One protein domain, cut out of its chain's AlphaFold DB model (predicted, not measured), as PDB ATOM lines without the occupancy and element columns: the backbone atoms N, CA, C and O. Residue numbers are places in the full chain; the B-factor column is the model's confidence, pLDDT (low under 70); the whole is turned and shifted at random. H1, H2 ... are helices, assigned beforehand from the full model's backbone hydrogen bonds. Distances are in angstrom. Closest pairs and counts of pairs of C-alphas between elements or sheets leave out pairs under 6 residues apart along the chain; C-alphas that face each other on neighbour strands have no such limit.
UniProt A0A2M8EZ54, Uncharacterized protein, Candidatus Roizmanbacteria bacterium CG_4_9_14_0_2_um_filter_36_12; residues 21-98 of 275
ATOM      1  N   THR A  21      18.112  35.807 -26.581       87.12
ATOM      2  CA  THR A  21      16.995  34.930 -26.963       87.12
ATOM      3  C   THR A  21      15.830  34.993 -25.993       87.12
ATOM      4  O   THR A  21      14.690  34.816 -26.415       87.12
ATOM      5  N   GLU A  22      16.079  35.305 -24.722       84.38
ATOM      6  CA  GLU A  22      15.018  35.504 -23.736       84.38
ATOM      7  C   GLU A  22      14.169  36.728 -24.100       84.38
ATOM      8  O   GLU A  22      12.936  36.644 -24.123       84.38
ATOM      9  N   LYS A  23      14.795  37.850 -24.486       88.06
ATOM     10  CA  LYS A  23      14.043  39.016 -24.981       88.06
ATOM     11  C   LYS A  23      13.364  38.753 -26.317       88.06
ATOM     12  O   LYS A  23      12.221  39.178 -26.487       88.06
ATOM     13  N   LEU A  24      14.023  38.049 -27.239       89.44
ATOM     14  CA  LEU A  24      13.429  37.672 -28.523       89.44
ATOM     15  C   LEU A  24      12.167  36.824 -28.316       89.44
ATOM     16  O   LEU A  24      11.109  37.154 -28.849       89.44
ATOM     17  N   ARG A  25      12.252  35.766 -27.498       86.25
ATOM     18  CA  ARG A  25      11.107  34.913 -27.152       86.25
ATOM     19  C   ARG A  25      10.010  35.738 -26.488       86.25
ATOM     20  O   ARG A  25       8.876  35.710 -26.952       86.25
ATOM     21  N   SER A  26      10.342  36.535 -25.474       86.00
ATOM     22  CA  SER A  26       9.373  37.416 -24.809       86.00
ATOM     23  C   SER A  26       8.630  38.325 -25.801       86.00
ATOM     24  O   SER A  26       7.402  38.418 -25.759       86.00
ATOM     25  N   ALA A  27       9.339  38.918 -26.767       90.19
ATOM     26  CA  ALA A  27       8.735  39.744 -27.809       90.19
ATOM     27  C   ALA A  27       7.823  38.953 -28.763       90.19
ATOM     28  O   ALA A  27       6.747  39.444 -29.108       90.19
ATOM     29  N   ILE A  28       8.206  37.732 -29.154       89.94
ATOM     30  CA  ILE A  28       7.368  36.827 -29.962       89.94
ATOM     31  C   ILE A  28       6.053  36.532 -29.240       89.94
ATOM     32  O   ILE A  28       4.975  36.750 -29.795       89.94
ATOM     33  N   PHE A  29       6.127  36.098 -27.981       87.56
ATOM     34  CA  PHE A  29       4.941  35.765 -27.191       87.56
ATOM     35  C   PHE A  29       4.078  37.004 -26.905       87.56
ATOM     36  O   PHE A  29       2.851  36.935 -26.974       87.56
ATOM     37  N   HIS A  30       4.682  38.173 -26.679       87.12
ATOM     38  CA  HIS A  30       3.934  39.424 -26.557       87.12
ATOM     39  C   HIS A  30       3.209  39.800 -27.862       87.12
ATOM     40  O   HIS A  30       2.032  40.171 -27.836       87.12
ATOM     41  N   GLY A  31       3.881  39.665 -29.010       89.19
ATOM     42  CA  GLY A  31       3.299  39.909 -30.331       89.19
ATOM     43  C   GLY A  31       2.113  38.990 -30.625       89.19
ATOM     44  O   GLY A  31       1.064  39.460 -31.070       89.19
ATOM     45  N   LEU A  32       2.241  37.704 -30.291       88.75
ATOM     46  CA  LEU A  32       1.164  36.719 -30.393       88.75
ATOM     47  C   LEU A  32      -0.032  37.074 -29.500       88.75
ATOM     48  O   LEU A  32      -1.166  37.094 -29.973       88.75
ATOM     49  N   ALA A  33       0.204  37.423 -28.233       85.25
ATOM     50  CA  ALA A  33      -0.871  37.836 -27.332       85.25
ATOM     51  C   ALA A  33      -1.590  39.104 -27.831       85.25
ATOM     52  O   ALA A  33      -2.814  39.201 -27.747       85.25
ATOM     53  N   SER A  34      -0.844  40.072 -28.377       86.88
ATOM     54  CA  SER A  34      -1.412  41.285 -28.977       86.88
ATOM     55  C   SER A  34      -2.276  40.969 -30.199       86.88
ATOM     56  O   SER A  34      -3.390  41.480 -30.309       86.88
ATOM     57  N   TYR A  35      -1.793  40.095 -31.086       88.50
ATOM     58  CA  TYR A  35      -2.535  39.631 -32.256       88.50
ATOM     59  C   TYR A  35      -3.873  38.991 -31.863       88.50
ATOM     60  O   TYR A  35      -4.918  39.408 -32.360       88.50
ATOM     61  N   LEU A  36      -3.858  38.057 -30.910       83.19
ATOM     62  CA  LEU A  36      -5.065  37.363 -30.451       83.19
ATOM     63  C   LEU A  36      -6.062  38.306 -29.759       83.19
ATOM     64  O   LEU A  36      -7.264  38.221 -30.000       83.19
ATOM     65  N   ASN A  37      -5.585  39.254 -28.944       82.06
ATOM     66  CA  ASN A  37      -6.464  40.235 -28.298       82.06
ATOM     67  C   ASN A  37      -7.166  41.153 -29.311       82.06
ATOM     68  O   ASN A  37      -8.336  41.469 -29.117       82.06
ATOM     69  N   LYS A  38      -6.504  41.540 -30.409       84.56
ATOM     70  CA  LYS A  38      -7.147  42.353 -31.458       84.56
ATOM     71  C   LYS A  38      -8.330  41.636 -32.104       84.56
ATOM     72  O   LYS A  38      -9.332  42.285 -32.388       84.56
ATOM     73  N   ARG A  39      -8.245  40.315 -32.285       81.50
ATOM     74  CA  ARG A  39      -9.352  39.512 -32.828       81.50
ATOM     75  C   ARG A  39     -10.559  39.505 -31.889       81.50
ATOM     76  O   ARG A  39     -11.688  39.649 -32.351       81.50
ATOM     77  N   VAL A  40     -10.325  39.471 -30.574       77.44
ATOM     78  CA  VAL A  40     -11.391  39.655 -29.569       77.44
ATOM     79  C   VAL A  40     -12.005  41.041 -29.654       77.44
ATOM     80  O   VAL A  40     -13.221  41.168 -29.744       77.44
ATOM     81  N   ASP A  41     -11.169  42.081 -29.654       79.00
ATOM     82  CA  ASP A  41     -11.640  43.467 -29.670       79.00
ATOM     83  C   ASP A  41     -12.445  43.775 -30.954       79.00
ATOM     84  O   ASP A  41     -13.384  44.567 -30.921       79.00
ATOM     85  N   SER A  42     -12.120  43.113 -32.072       80.25
ATOM     86  CA  SER A  42     -12.854  43.204 -33.345       80.25
ATOM     87  C   SER A  42     -14.133  42.354 -33.421       80.25
ATOM     88  O   SER A  42     -14.872  42.453 -34.397       80.25
ATOM     89  N   GLY A  43     -14.404  41.517 -32.416       75.75
ATOM     90  CA  GLY A  43     -15.559  40.614 -32.386       75.75
ATOM     91  C   GLY A  43     -15.417  39.343 -33.231       75.75
ATOM     92  O   GLY A  43     -16.358  38.551 -33.278       75.75
ATOM     93  N   GLU A  44     -14.261  39.117 -33.864       74.75
ATOM     94  CA  GLU A  44     -13.939  37.861 -34.558       74.75
ATOM     95  C   GLU A  44     -13.860  36.676 -33.585       74.75
ATOM     96  O   GLU A  44     -14.197  35.553 -33.947       74.75
ATOM     97  N   GLU A  45     -13.472  36.941 -32.335       72.06
ATOM     98  CA  GLU A  45     -13.405  35.958 -31.256       72.06
ATOM     99  C   GLU A  45     -14.262  36.394 -30.062       72.06
ATOM    100  O   GLU A  45     -14.218  37.544 -29.632       72.06
ATOM    101  N   LYS A  46     -15.039  35.465 -29.491       68.38
ATOM    102  CA  LYS A  46     -15.990  35.750 -28.391       68.38
ATOM    103  C   LYS A  46     -15.418  35.525 -26.985       68.38
ATOM    104  O   LYS A  46     -16.161  35.508 -26.005       68.38
ATOM    105  N   THR A  47     -14.118  35.287 -26.869       67.81
ATOM    106  CA  THR A  47     -13.441  35.015 -25.593       67.81
ATOM    107  C   THR A  47     -13.181  36.287 -24.782       67.81
ATOM    108  O   THR A  47     -13.216  37.402 -25.292       67.81
ATOM    109  N   HIS A  48     -12.914  36.140 -23.480       65.81
ATOM    110  CA  HIS A  48     -12.594  37.281 -22.620       65.81
ATOM    111  C   HIS A  48     -11.196  37.847 -22.906       65.81
ATOM    112  O   HIS A  48     -10.204  37.112 -22.960       65.81
ATOM    113  N   ARG A  49     -11.101  39.180 -22.977       62.69
ATOM    114  CA  ARG A  49      -9.833  39.921 -23.024       62.69
ATOM    115  C   ARG A  49      -8.930  39.485 -21.861       62.69
ATOM    116  O   ARG A  49      -9.335  39.537 -20.705       62.69
ATOM    117  N   GLY A  50      -7.717  39.018 -22.167       64.81
ATOM    118  CA  GLY A  50      -6.756  38.505 -21.175       64.81
ATOM    119  C   GLY A  50      -6.717  36.978 -21.008       64.81
ATOM    120  O   GLY A  50      -5.707  36.461 -20.527       64.81
ATOM    121  N   TYR A  51      -7.726  36.237 -21.485       71.81
ATOM    122  CA  TYR A  51      -7.659  34.769 -21.581       71.81
ATOM    123  C   TYR A  51      -6.480  34.332 -22.463       71.81
ATOM    124  O   TYR A  51      -5.685  33.475 -22.082       71.81
ATOM    125  N   TRP A  52      -6.295  35.018 -23.592       71.44
ATOM    126  CA  TRP A  52      -5.217  34.738 -24.537       71.44
ATOM    127  C   TRP A  52      -3.829  35.012 -23.985       71.44
ATOM    128  O   TRP A  52      -2.921  34.214 -24.205       71.44
ATOM    129  N   LEU A  53      -3.669  36.087 -23.209       71.50
ATOM    130  CA  LEU A  53      -2.399  36.376 -22.547       71.50
ATOM    131  C   LEU A  53      -2.013  35.222 -21.616       71.50
ATOM    132  O   LEU A  53      -0.880  34.765 -21.658       71.50
ATOM    133  N   LYS A  54      -2.968  34.689 -20.843       75.19
ATOM    134  CA  LYS A  54      -2.722  33.579 -19.915       75.19
ATOM    135  C   LYS A  54      -2.263  32.301 -20.626       75.19
ATOM    136  O   LYS A  54      -1.386  31.614 -20.112       75.19
ATOM    137  N   ILE A  55      -2.828  31.986 -21.791       77.25
ATOM    138  CA  ILE A  55      -2.490  30.765 -22.544       77.25
ATOM    139  C   ILE A  55      -1.161  30.913 -23.275       77.25
ATOM    140  O   ILE A  55      -0.315  30.027 -23.208       77.25
ATOM    141  N   VAL A  56      -0.931  32.053 -23.919       78.00
ATOM    142  CA  VAL A  56       0.349  32.353 -24.570       78.00
ATOM    143  C   VAL A  56       1.476  32.383 -23.526       78.00
ATOM    144  O   VAL A  56       2.534  31.799 -23.747       78.00
ATOM    145  N   SER A  57       1.228  32.940 -22.336       76.12
ATOM    146  CA  SER A  57       2.147  32.836 -21.196       76.12
ATOM    147  C   SER A  57       2.331  31.400 -20.695       76.12
ATOM    148  O   SER A  57       3.426  31.058 -20.265       76.12
ATOM    149  N   HIS A  58       1.306  30.546 -20.758       82.88
ATOM    150  CA  HIS A  58       1.442  29.132 -20.407       82.88
ATOM    151  C   HIS A  58       2.389  28.401 -21.364       82.88
ATOM    152  O   HIS A  58       3.325  27.762 -20.892       82.88
ATOM    153  N   PHE A  59       2.215  28.569 -22.681       78.75
ATOM    154  CA  PHE A  59       3.133  28.010 -23.681       78.75
ATOM    155  C   PHE A  59       4.566  28.522 -23.492       78.75
ATOM    156  O   PHE A  59       5.512  27.739 -23.547       78.75
ATOM    157  N   TYR A  60       4.736  29.818 -23.208       78.31
ATOM    158  CA  TYR A  60       6.049  30.391 -22.905       78.31
ATOM    159  C   TYR A  60       6.707  29.723 -21.690       78.31
ATOM    160  O   TYR A  60       7.864  29.310 -21.753       78.31
ATOM    161  N   GLU A  61       5.970  29.586 -20.585       80.88
ATOM    162  CA  GLU A  61       6.486  28.979 -19.357       80.88
ATOM    163  C   GLU A  61       6.744  27.475 -19.508       80.88
ATOM    164  O   GLU A  61       7.717  26.965 -18.952       80.88
ATOM    165  N   GLU A  62       5.922  26.755 -20.272       80.19
ATOM    166  CA  GLU A  62       6.148  25.345 -20.603       80.19
ATOM    167  C   GLU A  62       7.448  25.171 -21.395       80.19
ATOM    168  O   GLU A  62       8.311  24.379 -21.003       80.19
ATOM    169  N   MET A  63       7.638  25.963 -22.454       73.50
ATOM    170  CA  MET A  63       8.870  25.965 -23.248       73.50
ATOM    171  C   MET A  63      10.094  26.302 -22.402       73.50
ATOM    172  O   MET A  63      11.118  25.622 -22.472       73.50
ATOM    173  N   ARG A  64       9.980  27.327 -21.554       73.00
ATOM    174  CA  ARG A  64      11.061  27.755 -20.667       73.00
ATOM    175  C   ARG A  64      11.449  26.667 -19.663       73.00
ATOM    176  O   ARG A  64      12.635  26.457 -19.428       73.00
ATOM    177  N   LYS A  65      10.474  25.979 -19.059       71.69
ATOM    178  CA  LYS A  65      10.718  24.948 -18.031       71.69
ATOM    179  C   LYS A  65      11.263  23.650 -18.602       71.69
ATOM    180  O   LYS A  65      12.096  23.011 -17.970       71.69
ATOM    181  N   THR A  66      10.765  23.246 -19.765       67.81
ATOM    182  CA  THR A  66      11.170  21.988 -20.401       67.81
ATOM    183  C   THR A  66      12.481  22.123 -21.169       67.81
ATOM    184  O   THR A  66      13.065  21.110 -21.542       67.81
ATOM    185  N   ASN A  67      12.942  23.362 -21.397       63.72
ATOM    186  CA  ASN A  67      14.072  23.688 -22.264       63.72
ATOM    187  C   ASN A  67      13.963  22.999 -23.639       63.72
ATOM    188  O   ASN A  67      14.975  22.700 -24.270       63.72
ATOM    189  N   GLN A  68      12.731  22.702 -24.075       66.31
ATOM    190  CA  GLN A  68      12.473  22.023 -25.335       66.31
ATOM    191  C   GLN A  68      12.830  22.941 -26.495       66.31
ATOM    192  O   GLN A  68      12.453  24.116 -26.536       66.31
ATOM    193  N   ILE A  69      13.522  22.366 -27.470       68.06
ATOM    194  CA  ILE A  69      13.734  22.995 -28.762       68.06
ATOM    195  C   ILE A  69      12.475  22.768 -29.577       68.06
ATOM    196  O   ILE A  69      12.266  21.695 -30.132       68.06
ATOM    197  N   ILE A  70      11.632  23.790 -29.608       73.44
ATOM    198  CA  ILE A  70      10.441  23.831 -30.447       73.44
ATOM    199  C   ILE A  70      10.745  24.777 -31.596       73.44
ATOM    200  O   ILE A  70      11.171  25.914 -31.367       73.44
ATOM    201  N   SER A  71      10.542  24.302 -32.822       82.38
ATOM    202  CA  SER A  71      10.710  25.153 -33.999       82.38
ATOM    203  C   SER A  71       9.623  26.231 -34.076       82.38
ATOM    204  O   SER A  71       8.540  26.071 -33.513       82.38
ATOM    205  N   MET A  72       9.857  27.322 -34.805       86.25
ATOM    206  CA  MET A  72       8.827  28.335 -35.061       86.25
ATOM    207  C   MET A  72       7.612  27.736 -35.785       86.25
ATOM    208  O   MET A  72       6.479  28.116 -35.489       86.25
ATOM    209  N   ASP A  73       7.840  26.774 -36.685       87.62
ATOM    210  CA  ASP A  73       6.781  26.025 -37.369       87.62
ATOM    211  C   ASP A  73       5.947  25.215 -36.361       87.62
ATOM    212  O   ASP A  73       4.723  25.339 -36.332       87.62
ATOM    213  N   GLU A  74       6.594  24.457 -35.474       87.75
ATOM    214  CA  GLU A  74       5.919  23.652 -34.449       87.75
ATOM    215  C   GLU A  74       5.190  24.522 -33.415       87.75
ATOM    216  O   GLU A  74       4.058  24.226 -33.034       87.75
ATOM    217  N   LEU A  75       5.791  25.638 -32.995       87.38
ATOM    218  CA  LEU A  75       5.135  26.607 -32.119       87.38
ATOM    219  C   LEU A  75       3.878  27.173 -32.790       87.38
ATOM    220  O   LEU A  75       2.826  27.267 -32.153       87.38
ATOM    221  N   SER A  76       3.977  27.532 -34.072       89.75
ATOM    222  CA  SER A  76       2.836  28.044 -34.828       89.75
ATOM    223  C   SER A  76       1.722  27.006 -34.964       89.75
ATOM    224  O   SER A  76       0.556  27.371 -34.832       89.75
ATOM    225  N   ASP A  77       2.066  25.729 -35.146       91.12
ATOM    226  CA  ASP A  77       1.112  24.625 -35.242       91.12
ATOM    227  C   ASP A  77       0.403  24.362 -33.907       91.12
ATOM    228  O   ASP A  77      -0.825  24.330 -33.845       91.12
ATOM    229  N   ARG A  78       1.147  24.298 -32.795       88.25
ATOM    230  CA  ARG A  78       0.563  24.126 -31.451       88.25
ATOM    231  C   ARG A  78      -0.429  25.241 -31.109       88.25
ATOM    232  O   ARG A  78      -1.517  24.974 -30.601       88.25
ATOM    233  N   ILE A  79      -0.068  26.487 -31.413       85.38
ATOM    234  CA  ILE A  79      -0.928  27.663 -31.216       85.38
ATOM    235  C   ILE A  79      -2.139  27.604 -32.160       85.38
ATOM    236  O   ILE A  79      -3.270  27.790 -31.717       85.38
ATOM    237  N   SER A  80      -1.916  27.294 -33.438       88.75
ATOM    238  CA  SER A  80      -2.956  27.099 -34.456       88.75
ATOM    239  C   SER A  80      -4.006  26.082 -34.010       88.75
ATOM    240  O   SER A  80      -5.192  26.404 -33.966       88.75
ATOM    241  N   LEU A  81      -3.579  24.891 -33.586       89.25
ATOM    242  CA  LEU A  81      -4.452  23.815 -33.117       89.25
ATOM    243  C   LEU A  81      -5.223  24.205 -31.856       89.25
ATOM    244  O   LEU A  81      -6.421  23.934 -31.754       89.25
ATOM    245  N   HIS A  82      -4.557  24.865 -30.906       84.06
ATOM    246  CA  HIS A  82      -5.191  25.289 -29.661       84.06
ATOM    247  C   HIS A  82      -6.284  26.338 -29.904       84.06
ATOM    248  O   HIS A  82      -7.352  26.276 -29.294       84.06
ATOM    249  N   PHE A  83      -6.031  27.290 -30.804       78.44
ATOM    250  CA  PHE A  83      -6.929  28.418 -31.059       78.44
ATOM    251  C   PHE A  83      -7.840  28.233 -32.277       78.44
ATOM    252  O   PHE A  83      -8.700  29.072 -32.509       78.44
ATOM    253  N   LYS A  84      -7.685  27.140 -33.035       85.25
ATOM    254  CA  LYS A  84      -8.373  26.892 -34.316       85.25
ATOM    255  C   LYS A  84      -8.198  28.038 -35.320       85.25
ATOM    256  O   LYS A  84      -9.115  28.367 -36.068       85.25
ATOM    257  N   LEU A  85      -7.011  28.638 -35.326       85.62
ATOM    258  CA  LEU A  85      -6.646  29.731 -36.225       85.62
ATOM    259  C   LEU A  85      -5.774  29.216 -37.370       85.62
ATOM    260  O   LEU A  85      -5.098  28.206 -37.199       85.62
ATOM    261  N   PRO A  86      -5.718  29.903 -38.522       90.75
ATOM    262  CA  PRO A  86      -4.806  29.517 -39.590       90.75
ATOM    263  C   PRO A  86      -3.340  29.581 -39.130       90.75
ATOM    264  O   PRO A  86      -2.837  30.651 -38.778       90.75
ATOM    265  N   GLN A  87      -2.625  28.452 -39.195       92.31
ATOM    266  CA  GLN A  87      -1.200  28.357 -38.839       92.31
ATOM    267  C   GLN A  87      -0.349  29.429 -39.526       92.31
ATOM    268  O   GLN A  87       0.522  30.031 -38.901       92.31
ATOM    269  N   GLN A  88      -0.635  29.718 -40.798       93.38
ATOM    270  CA  GLN A  88       0.099  30.711 -41.576       93.38
ATOM    271  C   GLN A  88       0.040  32.116 -40.952       93.38
ATOM    272  O   GLN A  88       1.048  32.821 -40.950       93.38
ATOM    273  N   GLU A  89      -1.097  32.527 -40.385       91.25
ATOM    274  CA  GLU A  89      -1.244  33.840 -39.740       91.25
ATOM    275  C   GLU A  89      -0.449  33.920 -38.430       91.25
ATOM    276  O   GLU A  89       0.181  34.941 -38.123       91.25
ATOM    277  N   ILE A  90      -0.434  32.822 -37.671       90.94
ATOM    278  CA  ILE A  90       0.367  32.687 -36.451       90.94
ATOM    279  C   ILE A  90       1.854  32.750 -36.793       90.94
ATOM    280  O   ILE A  90       2.590  33.547 -36.209       90.94
ATOM    281  N   PHE A  91       2.284  31.964 -37.779       92.19
ATOM    282  CA  PHE A  91       3.664  31.944 -38.245       92.19
ATOM    283  C   PHE A  91       4.109  33.328 -38.732       92.19
ATOM    284  O   PHE A  91       5.148  33.829 -38.312       92.19
ATOM    285  N   GLN A  92       3.291  34.016 -39.536       92.06
ATOM    286  CA  GLN A  92       3.573  35.392 -39.958       92.06
ATOM    287  C   GLN A  92       3.699  36.353 -38.770       92.06
ATOM    288  O   GLN A  92       4.546  37.244 -38.794       92.06
ATOM    289  N   THR A  93       2.890  36.177 -37.724       91.69
ATOM    290  CA  THR A  93       2.974  36.993 -36.507       91.69
ATOM    291  C   THR A  93       4.283  36.757 -35.757       91.69
ATOM    292  O   THR A  93       4.932  37.732 -35.377       91.69
ATOM    293  N   ILE A  94       4.718  35.500 -35.613       90.62
ATOM    294  CA  ILE A  94       6.038  35.151 -35.057       90.62
ATOM    295  C   ILE A  94       7.141  35.814 -35.891       90.62
ATOM    296  O   ILE A  94       8.013  36.499 -35.357       90.62
ATOM    297  N   MET A  95       7.049  35.695 -37.216       90.81
ATOM    298  CA  MET A  95       8.047  36.220 -38.144       90.81
ATOM    299  C   MET A  95       8.100  37.752 -38.205       90.81
ATOM    300  O   MET A  95       9.100  38.290 -38.672       90.81
ATOM    301  N   ARG A  96       7.106  38.495 -37.704       92.00
ATOM    302  CA  ARG A  96       7.190  39.968 -37.613       92.00
ATOM    303  C   ARG A  96       8.221  40.450 -36.599       92.00
ATOM    304  O   ARG A  96       8.693  41.578 -36.714       92.00
ATOM    305  N   VAL A  97       8.576  39.621 -35.620       92.06
ATOM    306  CA  VAL A  97       9.622  39.963 -34.658       92.06
ATOM    307  C   VAL A  97      10.979  39.793 -35.332       92.06
ATOM    308  O   VAL A  97      11.340  38.698 -35.756       92.06
ATOM    309  N   ASP A  98      11.709  40.895 -35.474       92.12
ATOM    310  CA  ASP A  98      13.010  40.913 -36.140       92.12
ATOM    311  C   ASP A  98      14.145  40.580 -35.148       92.12
ATOM    312  O   ASP A  98      14.378  41.370 -34.223       92.12
TER     313      ASP A  98
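This is residues 21 to 98 of the 275 residues of an uncharacterized protein of Candidatus Roizmanbacteria bacterium CG_4_9_14_0_2_um_filter_36_12 (UniProt A0A2M8EZ54). A helical hairpin of two long helices, H1 and H2, has two shorter helices, H3 and H4, folded over one side of it. Seen end on, the four make a ring: H4 packs at a slant on H1 and on H3, while H3 comes near H2. The printed part has 78 residues with four named helices, in the order H1, H2, H3, H4, and no named strand; the class is all helix. The whole is compact, with a radius of gyration of the C-alphas of 11.9 A, and elongated, spanning 35 by 23 by 22 A.

Start with H1, residues 21 to 41, and go on to H2, residues 51 to 66: they form a hairpin and touch, at a shallow tilt of 22 degrees, opposite ways. Their closest C-alphas, of Ala 33 and Leu 53, are 5.2 A apart, and H1 touches H2 with residues 29 to 37 alone. H3, residues 72 to 83, is near H2, the closest C-alphas 8.2 A apart, and is apart from H1. H4, residues 87 to 95, touches H3 at a steep tilt of 51 degrees, opposite ways; the closest C-alphas, of Ser 80 and Gln 87, are 4.9 A apart. H4 also touches residues 28 to 35 of H1 alone, at a steep tilt of 48 degrees, opposite ways; the closest C-alphas, of Ile 28 and Ile 94, are 5.5 A apart. H2 and H4 are apart. In H1, H2, H3 and H4 every O i to N i+4 pair is within hydrogen-bond range.

Find C-alpha 21 at (16.995, 34.930, -26.963); from there H1 runs 30.0 A to C-alpha 41. H2 begins at C-alpha 51, at (-7.659, 34.769, -21.581), and runs 22.8 A. H3 is 16.3 A long, and H4 runs 12.2 A to C-alpha 95 at (8.047, 36.220, -38.144).

The farthest C-alphas, of Gly 43 and Asn 67, are 35.6 A apart. The printed part has no cut; the link from H1 to H2 is short, the other two are tight. Look for low confidence, pLDDT under 70, at residues 46 to 50 and 66 to 69; the mean of the printed part is 82.1.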